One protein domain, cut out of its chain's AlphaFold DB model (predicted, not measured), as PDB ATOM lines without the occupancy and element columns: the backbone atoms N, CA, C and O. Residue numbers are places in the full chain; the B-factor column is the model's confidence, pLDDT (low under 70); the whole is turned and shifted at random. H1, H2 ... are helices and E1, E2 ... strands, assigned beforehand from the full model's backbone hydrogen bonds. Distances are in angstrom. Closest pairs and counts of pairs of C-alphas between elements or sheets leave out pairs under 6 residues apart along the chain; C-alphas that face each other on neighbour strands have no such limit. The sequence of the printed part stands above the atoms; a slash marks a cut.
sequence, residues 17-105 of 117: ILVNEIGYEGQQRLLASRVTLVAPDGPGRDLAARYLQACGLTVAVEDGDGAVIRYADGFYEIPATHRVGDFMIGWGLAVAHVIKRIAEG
ATOM      1  N   ILE A  17      21.015  27.734  33.430       94.81
ATOM      2  CA  ILE A  17      20.252  28.682  34.257       94.81
ATOM      3  C   ILE A  17      19.543  27.978  35.424       94.81
ATOM      4  O   ILE A  17      19.414  28.552  36.501       94.81
ATOM      5  N   LEU A  18      19.096  26.730  35.240       95.00
ATOM      6  CA  LEU A  18      18.462  25.941  36.304       95.00
ATOM      7  C   LEU A  18      19.431  25.513  37.420       95.00
ATOM      8  O   LEU A  18      18.976  25.089  38.483       95.00
ATOM      9  N   VAL A  19      20.746  25.595  37.203       93.75
ATOM     10  CA  VAL A  19      21.744  25.307  38.241       93.75
ATOM     11  C   VAL A  19      21.723  26.443  39.260       93.75
ATOM     12  O   VAL A  19      21.920  27.602  38.901       93.75
ATOM     13  N   ASN A  20      21.494  26.110  40.532       89.69
ATOM     14  CA  ASN A  20      21.276  27.088  41.601       89.69
ATOM     15  C   ASN A  20      22.472  28.034  41.802       89.69
ATOM     16  O   ASN A  20      22.295  29.204  42.117       89.69
ATOM     17  N   GLU A  21      23.690  27.537  41.589       88.44
ATOM     18  CA  GLU A  21      24.934  28.304  41.658       88.44
ATOM     19  C   GLU A  21      25.125  29.273  40.478       88.44
ATOM     20  O   GLU A  21      25.997  30.136  40.549       88.44
ATOM     21  N   ILE A  22      24.350  29.126  39.396       92.12
ATOM     22  CA  ILE A  22      24.432  29.977  38.203       92.12
ATOM     23  C   ILE A  22      23.228  30.918  38.139       92.12
ATOM     24  O   ILE A  22      23.387  32.135  38.207       92.12
ATOM     25  N   GLY A  23      22.015  30.377  38.032       93.44
ATOM     26  CA  GLY A  23      20.801  31.182  37.907       93.44
ATOM     27  C   GLY A  23      20.766  32.071  36.654       93.44
ATOM     28  O   GLY A  23      21.639  32.028  35.785       93.44
ATOM     29  N   TYR A  24      19.731  32.907  36.556       93.62
ATOM     30  CA  TYR A  24      19.568  33.836  35.432       93.62
ATOM     31  C   TYR A  24      20.642  34.934  35.441       93.62
ATOM     32  O   TYR A  24      21.317  35.150  34.438       93.62
ATOM     33  N   GLU A  25      20.856  35.581  36.592       92.06
ATOM     34  CA  GLU A  25      21.854  36.651  36.730       92.06
ATOM     35  C   GLU A  25      23.286  36.154  36.525       92.06
ATOM     36  O   GLU A  25      24.104  36.850  35.926       92.06
ATOM     37  N   GLY A  26      23.618  34.952  37.002       92.50
ATOM     38  CA  GLY A  26      24.945  34.394  36.773       92.50
ATOM     39  C   GLY A  26      25.153  34.026  35.310       92.50
ATOM     40  O   GLY A  26      26.236  34.262  34.780       92.50
ATOM     41  N   GLN A  27      24.114  33.538  34.620       94.81
ATOM     42  CA  GLN A  27      24.193  33.313  33.177       94.81
ATOM     43  C   GLN A  27      24.397  34.608  32.401       94.81
ATOM     44  O   GLN A  27      25.172  34.608  31.444       94.81
ATOM     45  N   GLN A  28      23.738  35.692  32.818       93.38
ATOM     46  CA  GLN A  28      24.042  37.015  32.298       93.38
ATOM     47  C   GLN A  28      25.541  37.260  32.480       93.38
ATOM     48  O   GLN A  28      26.265  37.252  31.490       93.38
ATOM     49  N   ARG A  29      26.050  37.320  33.714       91.00
ATOM     50  CA  ARG A  29      27.471  37.619  33.993       91.00
ATOM     51  C   ARG A  29      28.467  36.799  33.170       91.00
ATOM     52  O   ARG A  29      29.490  37.330  32.741       91.00
ATOM     53  N   LEU A  30      28.177  35.522  32.910       92.06
ATOM     54  CA  LEU A  30      29.003  34.671  32.050       92.06
ATOM     55  C   LEU A  30      29.093  35.192  30.605       92.06
ATOM     56  O   LEU A  30      30.193  35.225  30.059       92.06
ATOM     57  N   LEU A  31      27.982  35.640  30.014       93.00
ATOM     58  CA  LEU A  31      27.934  36.220  28.663       93.00
ATOM     59  C   LEU A  31      28.651  37.570  28.558       93.00
ATOM     60  O   LEU A  31      29.267  37.857  27.533       93.00
ATOM     61  N   ALA A  32      28.628  38.377  29.621       90.94
ATOM     62  CA  ALA A  32      29.400  39.621  29.681       90.94
ATOM     63  C   ALA A  32      30.892  39.397  29.974       90.94
ATOM     64  O   ALA A  32      31.695  40.318  29.849       90.94
ATOM     65  N   SER A  33      31.288  38.187  30.372       90.56
ATOM     66  CA  SER A  33      32.644  37.918  30.836       90.56
ATOM     67  C   SER A  33      33.573  37.417  29.733       90.56
ATOM     68  O   SER A  33      33.213  36.640  28.843       90.56
ATOM     69  N   ARG A  34      34.840  37.821  29.853       92.81
ATOM     70  CA  ARG A  34      35.942  37.355  29.012       92.81
ATOM     71  C   ARG A  34      37.021  36.686  29.850       92.81
ATOM     72  O   ARG A  34      37.429  37.210  30.885       92.81
ATOM     73  N   VAL A  35      37.524  35.562  29.353       93.38
ATOM     74  CA  VAL A  35      38.644  34.822  29.942       93.38
ATOM     75  C   VAL A  35      39.729  34.573  28.901       93.38
ATOM     76  O   VAL A  35      39.454  34.469  27.703       93.38
ATOM     77  N   THR A  36      40.970  34.448  29.361       95.12
ATOM     78  CA  THR A  36      42.098  34.027  28.528       95.12
ATOM     79  C   THR A  36      42.634  32.704  29.037       95.12
ATOM     80  O   THR A  36      43.120  32.614  30.165       95.12
ATOM     81  N   LEU A  37      42.575  31.683  28.193       92.81
ATOM     82  CA  LEU A  37      43.171  30.387  28.438       92.81
ATOM     83  C   LEU A  37      44.622  30.383  27.954       92.81
ATOM     84  O   LEU A  37      44.864  30.490  26.757       92.81
ATOM     85  N   VAL A  38      45.571  30.237  28.873       92.81
ATOM     86  CA  VAL A  38      46.988  30.019  28.558       92.81
ATOM     87  C   VAL A  38      47.279  28.550  28.798       92.81
ATOM     88  O   VAL A  38      47.094  28.081  29.918       92.81
ATOM     89  N   ALA A  39      47.659  27.806  27.767       87.81
ATOM     90  CA  ALA A  39      47.997  26.391  27.901       87.81
ATOM     91  C   ALA A  39      48.874  25.926  26.733       87.81
ATOM     92  O   ALA A  39      48.714  26.454  25.623       87.81
ATOM     93  N   PRO A  40      49.725  24.906  26.947       87.88
ATOM     94  CA  PRO A  40      50.486  24.305  25.864       87.88
ATOM     95  C   PRO A  40      49.535  23.684  24.846       87.88
ATOM     96  O   PRO A  40      48.440  23.217  25.194       87.88
ATOM     97  N   ASP A  41      49.948  23.679  23.581       84.75
ATOM     98  CA  ASP A  41      49.146  23.082  22.521       84.75
ATOM     99  C   ASP A  41      48.841  21.600  22.790       84.75
ATOM    100  O   ASP A  41      49.687  20.820  23.239       84.75
ATOM    101  N   GLY A  42      47.594  21.209  22.541       82.56
ATOM    102  CA  GLY A  42      47.131  19.856  22.804       82.56
ATOM    103  C   GLY A  42      45.620  19.742  23.007       82.56
ATOM    104  O   GLY A  42      44.919  20.732  23.228       82.56
ATOM    105  N   PRO A  43      45.090  18.507  23.004       78.19
ATOM    106  CA  PRO A  43      43.647  18.256  23.018       78.19
ATOM    107  C   PRO A  43      42.945  18.767  24.285       78.19
ATOM    108  O   PRO A  43      41.765  19.105  24.243       78.19
ATOM    109  N   GLY A  44      43.664  18.851  25.411       78.31
ATOM    110  CA  GLY A  44      43.143  19.428  26.652       78.31
ATOM    111  C   GLY A  44      42.819  20.916  26.532       78.31
ATOM    112  O   GLY A  44      41.772  21.350  27.009       78.31
ATOM    113  N   ARG A  45      43.677  21.679  25.838       85.81
ATOM    114  CA  ARG A  45      43.487  23.112  25.592       85.81
ATOM    115  C   ARG A  45      42.238  23.360  24.753       85.81
ATOM    116  O   ARG A  45      41.392  24.163  25.138       85.81
ATOM    117  N   ASP A  46      42.095  22.628  23.650       88.00
ATOM    118  CA  ASP A  46      40.950  22.768  22.746       88.00
ATOM    119  C   ASP A  46      39.634  22.390  23.424       88.00
ATOM    120  O   ASP A  46      38.625  23.081  23.266       88.00
ATOM    121  N   LEU A  47      39.638  21.303  24.202       85.38
ATOM    122  CA  LEU A  47      38.467  20.880  24.962       85.38
ATOM    123  C   LEU A  47      38.047  21.953  25.973       85.38
ATOM    124  O   LEU A  47      36.864  22.282  26.058       85.38
ATOM    125  N   ALA A  48      39.004  22.520  26.708       84.62
ATOM    126  CA  ALA A  48      38.730  23.541  27.707       84.62
ATOM    127  C   ALA A  48      38.225  24.847  27.088       84.62
ATOM    128  O   ALA A  48      37.234  25.403  27.562       84.62
ATOM    129  N   ALA A  49      38.853  25.303  26.002       90.12
ATOM    130  CA  ALA A  49      38.400  26.480  25.270       90.12
ATOM    131  C   ALA A  49      36.950  26.306  24.802       90.12
ATOM    132  O   ALA A  49      36.111  27.171  25.053       90.12
ATOM    133  N   ARG A  50      36.627  25.147  24.209       91.38
ATOM    134  CA  ARG A  50      35.262  24.825  23.770       91.38
ATOM    135  C   ARG A  50      34.277  24.761  24.927       91.38
ATOM    136  O   ARG A  50      33.153  25.222  24.769       91.38
ATOM    137  N   TYR A  51      34.670  24.201  26.068       90.38
ATOM    138  CA  TYR A  51      33.791  24.117  27.231       90.38
ATOM    139  C   TYR A  51      33.481  25.508  27.796       90.38
ATOM    140  O   TYR A  51      32.319  25.843  27.995       90.38
ATOM    141  N   LEU A  52      34.502  26.349  27.987       91.69
ATOM    142  CA  LEU A  52      34.329  27.726  28.463       91.69
ATOM    143  C   LEU A  52      33.447  28.541  27.500       91.69
ATOM    144  O   LEU A  52      32.513  29.209  27.939       91.69
ATOM    145  N   GLN A  53      33.674  28.414  26.189       94.56
ATOM    146  CA  GLN A  53      32.821  29.026  25.162       94.56
ATOM    147  C   GLN A  53      31.383  28.495  25.211       94.56
ATOM    148  O   GLN A  53      30.430  29.260  25.080       94.56
ATOM    149  N   ALA A  54      31.201  27.187  25.415       94.06
ATOM    150  CA  ALA A  54      29.881  26.573  25.513       94.06
ATOM    151  C   ALA A  54      29.085  27.080  26.722       94.06
ATOM    152  O   ALA A  54      27.862  27.134  26.636       94.06
ATOM    153  N   CYS A  55      29.758  27.507  27.794       92.94
ATOM    154  CA  CYS A  55      29.133  28.141  28.956       92.94
ATOM    155  C   CYS A  55      28.701  29.599  28.721       92.94
ATOM    156  O   CYS A  55      28.038  30.170  29.589       92.94
ATOM    157  N   GLY A  56      29.045  30.189  27.571       93.12
ATOM    158  CA  GLY A  56      28.706  31.566  27.202       93.12
ATOM    159  C   GLY A  56      29.845  32.570  27.378       93.12
ATOM    160  O   GLY A  56      29.639  33.745  27.120       93.12
ATOM    161  N   LEU A  57      31.046  32.142  27.774       93.81
ATOM    162  CA  LEU A  57      32.178  33.054  27.961       93.81
ATOM    163  C   LEU A  57      32.826  33.432  26.625       93.81
ATOM    164  O   LEU A  57      33.009  32.589  25.742       93.81
ATOM    165  N   THR A  58      33.307  34.670  26.519       94.94
ATOM    166  CA  THR A  58      34.265  35.034  25.469       94.94
ATOM    167  C   THR A  58      35.645  34.496  25.847       94.94
ATOM    168  O   THR A  58      36.191  34.856  26.888       94.94
ATOM    169  N   VAL A  59      36.236  33.641  25.009       94.38
ATOM    170  CA  VAL A  59      37.505  32.959  25.323       94.38
ATOM    171  C   VAL A  59      38.594  33.349  24.332       94.38
ATOM    172  O   VAL A  59      38.456  33.113  23.132       94.38
ATOM    173  N   ALA A  60      39.695  33.900  24.840       94.94
ATOM    174  CA  ALA A  60      40.963  33.992  24.117       94.94
ATOM    175  C   ALA A  60      41.843  32.783  24.463       94.94
ATOM    176  O   ALA A  60      41.826  32.327  25.602       94.94
ATOM    177  N   VAL A  61      42.611  32.273  23.500       93.75
ATOM    178  CA  VAL A  61      43.539  31.153  23.713       93.75
ATOM    179  C   VAL A  61      44.946  31.611  23.356       93.75
ATOM    180  O   VAL A  61      45.165  32.143  22.270       93.75
ATOM    181  N   GLU A  62      45.883  31.403  24.271       94.44
ATOM    182  CA  GLU A  62      47.301  31.717  24.121       94.44
ATOM    183  C   GLU A  62      48.138  30.468  24.415       94.44
ATOM    184  O   GLU A  62      47.767  29.626  25.238       94.44
ATOM    185  N   ASP A  63      49.267  30.345  23.723       90.69
ATOM    186  CA  ASP A  63      50.237  29.284  23.977       90.69
ATOM    187  C   ASP A  63      51.104  29.628  25.195       90.69
ATOM    188  O   ASP A  63      51.422  30.797  25.431       90.69
ATOM    189  N   GLY A  64      51.481  28.623  25.980       87.44
ATOM    190  CA  GLY A  64      52.342  28.810  27.145       87.44
ATOM    191  C   GLY A  64      52.770  27.491  27.777       87.44
ATOM    192  O   GLY A  64      52.143  26.461  27.562       87.44
ATOM    193  N   ASP A  65      53.834  27.522  28.579       81.19
ATOM    194  CA  ASP A  65      54.422  26.306  29.166       81.19
ATOM    195  C   ASP A  65      53.542  25.663  30.257       81.19
ATOM    196  O   ASP A  65      53.644  24.466  30.530       81.19
ATOM    197  N   GLY A  66      52.666  26.452  30.888       82.88
ATOM    198  CA  GLY A  66      51.742  26.023  31.940       82.88
ATOM    199  C   GLY A  66      50.279  26.209  31.543       82.88
ATOM    200  O   GLY A  66      49.976  26.889  30.567       82.88
ATOM    201  N   ALA A  67      49.368  25.620  32.319       86.56
ATOM    202  CA  ALA A  67      47.930  25.731  32.097       86.56
ATOM    203  C   ALA A  67      47.305  26.685  33.127       86.56
ATOM    204  O   ALA A  67      47.336  26.425  34.326       86.56
ATOM    205  N   VAL A  68      46.747  27.806  32.673       90.69
ATOM    206  CA  VAL A  68      46.163  28.857  33.516       90.69
ATOM    207  C   VAL A  68      44.929  29.448  32.836       90.69
ATOM    208  O   VAL A  68      44.943  29.737  31.640       90.69
ATOM    209  N   ILE A  69      43.872  29.703  33.609       91.00
ATOM    210  CA  ILE A  69      42.728  30.514  33.170       91.00
ATOM    211  C   ILE A  69      42.861  31.902  33.793       91.00
ATOM    212  O   ILE A  69      42.804  32.033  35.012       91.00
ATOM    213  N   ARG A  70      43.033  32.939  32.971       92.06
ATOM    214  CA  ARG A  70      43.065  34.345  33.400       92.06
ATOM    215  C   ARG A  70      41.707  35.009  33.192       92.06
ATOM    216  O   ARG A  70      41.026  34.736  32.204       92.06
ATOM    217  N   TYR A  71      41.349  35.906  34.096       88.75
ATOM    218  CA  TYR A  71      40.133  36.720  34.074       88.75
ATOM    219  C   TYR A  71      40.446  38.114  34.647       88.75
ATOM    220  O   TYR A  71      41.592  38.386  35.002       88.75
ATOM    221  N   ALA A  72      39.467  39.022  34.676       79.38
ATOM    222  CA  ALA A  72      39.707  40.460  34.858       79.38
ATOM    223  C   ALA A  72      40.529  40.835  36.107       79.38
ATOM    224  O   ALA A  72      41.317  41.775  36.061       79.38
ATOM    225  N   ASP A  73      40.364  40.103  37.207       79.44
ATOM    226  CA  ASP A  73      40.967  40.400  38.510       79.44
ATOM    227  C   ASP A  73      41.859  39.272  39.056       79.44
ATOM    228  O   ASP A  73      42.268  39.307  40.218       79.44
ATOM    229  N   GLY A  74      42.213  38.280  38.232       85.19
ATOM    230  CA  GLY A  74      43.074  37.197  38.687       85.19
ATOM    231  C   GLY A  74      43.266  36.057  37.701       85.19
ATOM    232  O   GLY A  74      43.041  36.168  36.494       85.19
ATOM    233  N   PHE A  75      43.739  34.939  38.241       88.62
ATOM    234  CA  PHE A  75      43.970  33.726  37.481       88.62
ATOM    235  C   PHE A  75      43.772  32.481  38.341       88.62
ATOM    236  O   PHE A  75      43.947  32.514  39.559       88.62
ATOM    237  N   TYR A  76      43.448  31.376  37.680       86.69
ATOM    238  CA  TYR A  76      43.424  30.045  38.264       86.69
ATOM    239  C   TYR A  76      44.471  29.178  37.571       86.69
ATOM    240  O   TYR A  76      44.376  28.929  36.367       86.69
ATOM    241  N   GLU A  77      45.471  28.731  38.326       86.75
ATOM    242  CA  GLU A  77      46.490  27.808  37.832       86.75
ATOM    243  C   GLU A  77      45.957  26.373  37.839       86.75
ATOM    244  O   GLU A  77      45.422  25.886  38.835       86.75
ATOM    245  N   ILE A  78      46.090  25.697  36.704       83.38
ATOM    246  CA  ILE A  78      45.692  24.308  36.528       83.38
ATOM    247  C   ILE A  78      46.926  23.447  36.807       83.38
ATOM    248  O   ILE A  78      47.948  23.620  36.139       83.38
ATOM    249  N   PRO A  79      46.855  22.494  37.753       76.38
ATOM    250  CA  PRO A  79      47.990  21.641  38.080       76.38
ATOM    251  C   PRO A  79      48.526  20.904  36.844       76.38
ATOM    252  O   PRO A  79      47.836  20.070  36.250       76.38
ATOM    253  N   ALA A  80      49.773  21.191  36.464       68.50
ATOM    254  CA  ALA A  80      50.446  20.507  35.368       68.50
ATOM    255  C   ALA A  80      50.818  19.076  35.790       68.50
ATOM    256  O   ALA A  80      51.579  18.857  36.732       68.50
ATOM    257  N   THR A  81      50.271  18.083  35.090       70.88
ATOM    258  CA  THR A  81      50.544  16.664  35.347       70.88
ATOM    259  C   THR A  81      50.548  15.872  34.048       70.88
ATOM    260  O   THR A  81      49.720  16.080  33.164       70.88
ATOM    261  N   HIS A  82      51.479  14.921  33.946       68.88
ATOM    262  CA  HIS A  82      51.574  13.996  32.812       68.88
ATOM    263  C   HIS A  82      50.529  12.871  32.872       68.88
ATOM    264  O   HIS A  82      50.389  12.093  31.929       68.88
ATOM    265  N   ARG A  83      49.790  12.754  33.983       74.62
ATOM    266  CA  ARG A  83      48.723  11.765  34.148       74.62
ATOM    267  C   ARG A  83      47.410  12.355  33.655       74.62
ATOM    268  O   ARG A  83      46.842  13.231  34.297       74.62
ATOM    269  N   VAL A  84      46.890  11.807  32.556       71.12
ATOM    270  CA  VAL A  84      45.632  12.260  31.930       71.12
ATOM    271  C   VAL A  84      44.479  12.356  32.940       71.12
ATOM    272  O   VAL A  84      43.729  13.320  32.905       71.12
ATOM    273  N   GLY A  85      44.348  11.403  33.871       73.38
ATOM    274  CA  GLY A  85      43.287  11.436  34.888       73.38
ATOM    275  C   GLY A  85      43.364  12.652  35.816       73.38
ATOM    276  O   GLY A  85      42.377  13.361  35.986       73.38
ATOM    277  N   ASP A  86      44.548  12.932  36.360       73.50
ATOM    278  CA  ASP A  86      44.768  14.055  37.280       73.50
ATOM    279  C   ASP A  86      44.648  15.395  36.543       73.50
ATOM    280  O   ASP A  86      44.115  16.367  37.077       73.50
ATOM    281  N   PHE A  87      45.067  15.412  35.276       72.19
ATOM    282  CA  PHE A  87      44.905  16.548  34.382       72.19
ATOM    283  C   PHE A  87      43.418  16.870  34.195       72.19
ATOM    284  O   PHE A  87      42.997  17.991  34.464       72.19
ATOM    285  N   MET A  88      42.591  15.883  33.830       75.81
ATOM    286  CA  MET A  88      41.144  16.076  33.646       75.81
ATOM    287  C   MET A  88      40.438  16.546  34.927       75.81
ATOM    288  O   MET A  88      39.535  17.379  34.849       75.81
ATOM    289  N   ILE A  89      40.858  16.061  36.102       81.81
ATOM    290  CA  ILE A  89      40.338  16.532  37.397       81.81
ATOM    291  C   ILE A  89      40.705  18.003  37.620       81.81
ATOM    292  O   ILE A  89      39.826  18.806  37.938       81.81
ATOM    293  N   GLY A  90      41.975  18.368  37.419       80.38
ATOM    294  CA  GLY A  90      42.445  19.750  37.536       80.38
ATOM    295  C   GLY A  90      41.668  20.704  36.627       80.38
ATOM    296  O   GLY A  90      41.239  21.767  37.072       80.38
ATOM    297  N   TRP A  91      41.394  20.289  35.389       78.06
ATOM    298  CA  TRP A  91      40.572  21.051  34.447       78.06
ATOM    299  C   TRP A  91      39.126  21.208  34.888       78.06
ATOM    300  O   TRP A  91      38.598  22.320  34.855       78.06
ATOM    301  N   GLY A  92      38.481  20.116  35.303       80.81
ATOM    302  CA  GLY A  92      37.096  20.159  35.770       80.81
ATOM    303  C   GLY A  92      36.933  21.121  36.946       80.81
ATOM    304  O   GLY A  92      36.011  21.935  36.956       80.81
ATOM    305  N   LEU A  93      37.876  21.087  37.891       82.94
ATOM    306  CA  LEU A  93      37.898  21.999  39.032       82.94
ATOM    307  C   LEU A  93      38.145  23.448  38.606       82.94
ATOM    308  O   LEU A  93      37.429  24.329  39.074       82.94
ATOM    309  N   ALA A  94      39.098  23.700  37.707       83.00
ATOM    310  CA  ALA A  94      39.411  25.046  37.232       83.00
ATOM    311  C   ALA A  94      38.216  25.705  36.539       83.00
ATOM    312  O   ALA A  94      37.836  26.831  36.858       83.00
ATOM    313  N   VAL A  95      37.581  24.981  35.622       82.50
ATOM    314  CA  VAL A  95      36.434  25.480  34.864       82.50
ATOM    315  C   VAL A  95      35.227  25.698  35.774       82.50
ATOM    316  O   VAL A  95      34.613  26.764  35.724       82.50
ATOM    317  N   ALA A  96      34.915  24.739  36.651       84.69
ATOM    318  CA  ALA A  96      33.831  24.887  37.619       84.69
ATOM    319  C   ALA A  96      34.077  26.068  38.569       84.69
ATOM    320  O   ALA A  96      33.156  26.831  38.856       84.69
ATOM    321  N   HIS A  97      35.321  26.251  39.021       86.12
ATOM    322  CA  HIS A  97      35.711  27.366  39.878       86.12
ATOM    323  C   HIS A  97      35.477  28.712  39.189       86.12
ATOM    324  O   HIS A  97      34.831  29.586  39.764       86.12
ATOM    325  N   VAL A  98      35.958  28.868  37.954       84.38
ATOM    326  CA  VAL A  98      35.823  30.118  37.195       84.38
ATOM    327  C   VAL A  98      34.356  30.431  36.901       84.38
ATOM    328  O   VAL A  98      33.912  31.540  37.187       84.38
ATOM    329  N   ILE A  99      33.584  29.455  36.410       84.94
ATOM    330  CA  ILE A  99      32.153  29.640  36.116       84.94
ATOM    331  C   ILE A  99      31.399  30.064  37.371       84.94
ATOM    332  O   ILE A  99      30.674  31.057  37.341       84.94
ATOM    333  N   LYS A 100      31.599  29.345  38.482       85.81
ATOM    334  CA  LYS A 100      30.933  29.645  39.749       85.81
ATOM    335  C   LYS A 100      31.259  31.060  40.221       85.81
ATOM    336  O   LYS A 100      30.362  31.817  40.568       85.81
ATOM    337  N   ARG A 101      32.536  31.445  40.195       85.81
ATOM    338  CA  ARG A 101      32.959  32.761  40.677       85.81
ATOM    339  C   ARG A 101      32.419  33.918  39.843       85.81
ATOM    340  O   ARG A 101      32.042  34.938  40.424       85.81
ATOM    341  N   ILE A 102      32.382  33.758  38.520       83.81
ATOM    342  CA  ILE A 102      31.778  34.739  37.612       83.81
ATOM    343  C   ILE A 102      30.271  34.819  37.866       83.81
ATOM    344  O   ILE A 102      29.736  35.912  38.044       83.81
ATOM    345  N   ALA A 103      29.595  33.674  37.968       81.62
ATOM    346  CA  ALA A 103      28.162  33.627  38.225       81.62
ATOM    347  C   ALA A 103      27.782  34.290  39.561       81.62
ATOM    348  O   ALA A 103      26.828  35.061  39.617       81.62
ATOM    349  N   GLU A 104      28.574  34.089  40.616       84.69
ATOM    350  CA  GLU A 104      28.384  34.724  41.927       84.69
ATOM    351  C   GLU A 104      28.731  36.228  41.937       84.69
ATOM    352  O   GLU A 104      28.448  36.911  42.919       84.69
ATOM    353  N   GLY A 105      29.318  36.772  40.861       77.00
ATOM    354  CA  GLY A 105      29.734  38.180  40.785       77.00
ATOM    355  C   GLY A 105      30.981  38.498  41.618       77.00
ATOM    356  O   GLY A 105      31.229  39.650  41.958       77.00
TER     357      GLY A 105
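What this domain is: This is residues 17 to 105 of the 117 residues of an uncharacterized protein of Sulfobacillus acidophilus (strain ATCC 700253 / DSM 10332 / NAL) (UniProt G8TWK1). A four-stranded sheet makes one layer, and two helices, H2 and H3, lie side by side over one of its faces and along its strands, while the other face is bare. The third helix, H1, is off the sheet at one end of the body, where it meets residues 99 to 103 of the long helix H3, the lines of the two helices about perpendicular at 80 degrees. The printed part has 89 residues with three named helices and four named strands, in the order H1 E1 H2 E2 E3 E4 H3, and its class is mixed, helices and strands. The sheet is mixed, in the order E2 E1 E3 E4, with E2 and E1 parallel and the other neighbours antiparallel. The whole is compact, with a radius of gyration of the C-alphas of 12.7 A, and elongated in outline, with spans of 37 by 23 by 20 A.

How they stand to each other: The sheet has as inner strands E1, residues 34 to 38, and E3, residues 67 to 71, and as edge strands E2, residues 58 to 62, and E4, residues 74 to 78. E2 and E1 are parallel at 21 degrees, with N 37 and O 60 within hydrogen-bond range at 2.8 A. E1 and E3 are antiparallel at 160 degrees, with N 36 and O 70 at 2.9 A and N 70 and O 36 at 2.8 A. E3 and E4 form a hairpin, antiparallel at 159 degrees, with N 76 and O 69 at 2.8 A. From edge to edge the strands' lines turn by 61 degrees. H2, residues 43 to 54, is on the sheet at a height of 9.5 A, over E1 and only just over E2, with 3 of its C-alphas falling on E2. It runs along the strands, at 3 degrees to E1 on the local plane. E1, H2 and E2 form a strand-helix-strand unit, two parallel neighbour strands joined through a helix, with a right-handed crossover. H3, residues 84 to 103, is on the same face at a height of 9.3 A, over E3 and only just over E4, with 3 of its C-alphas falling on E4. It too runs along the strands, at 3 degrees to E3 on the local plane. The two helices on this face make two layers with the sheet. H2 and H3 only just touch, with 3 pairs of C-alphas within 8 A, the closest being Leu 52 and Val 95 at 7.1 A. They run the same way at a shallow tilt of 22 degrees. H1, residues 23 to 32, is not on the sheet. It touches H3, at residues 99 to 103 of H3 alone, with C-alphas of Gly 26 and Ala 103 closest at 3.6 A, and their lines are about perpendicular at 80 degrees. H1 and H2 are apart. In H1, H2 and H3 every O i to N i+4 pair is within hydrogen-bond range.

Where its parts are: H3 is the longest element, 28.3 A from C-alpha 84 at (45.632, 12.260, 31.930) to C-alpha 103 at (28.162, 33.627, 38.225). H2 measures 16.3 A and H1 14.6 A, H1 beginning with C-alpha 23 at (20.801, 31.182, 37.907). The four strands have five residues each: E1 and E4 measure 13.3 A, E2 13.5 A and E3 13.6 A.

The domain as a whole: The two C-alphas farthest apart are those of Tyr 24 and His 82, at 37.7 A. The printed part has no cut, and each of its six links is tight. The mean pLDDT of the printed part is 86.5, and residues 80 and 82 are under 70.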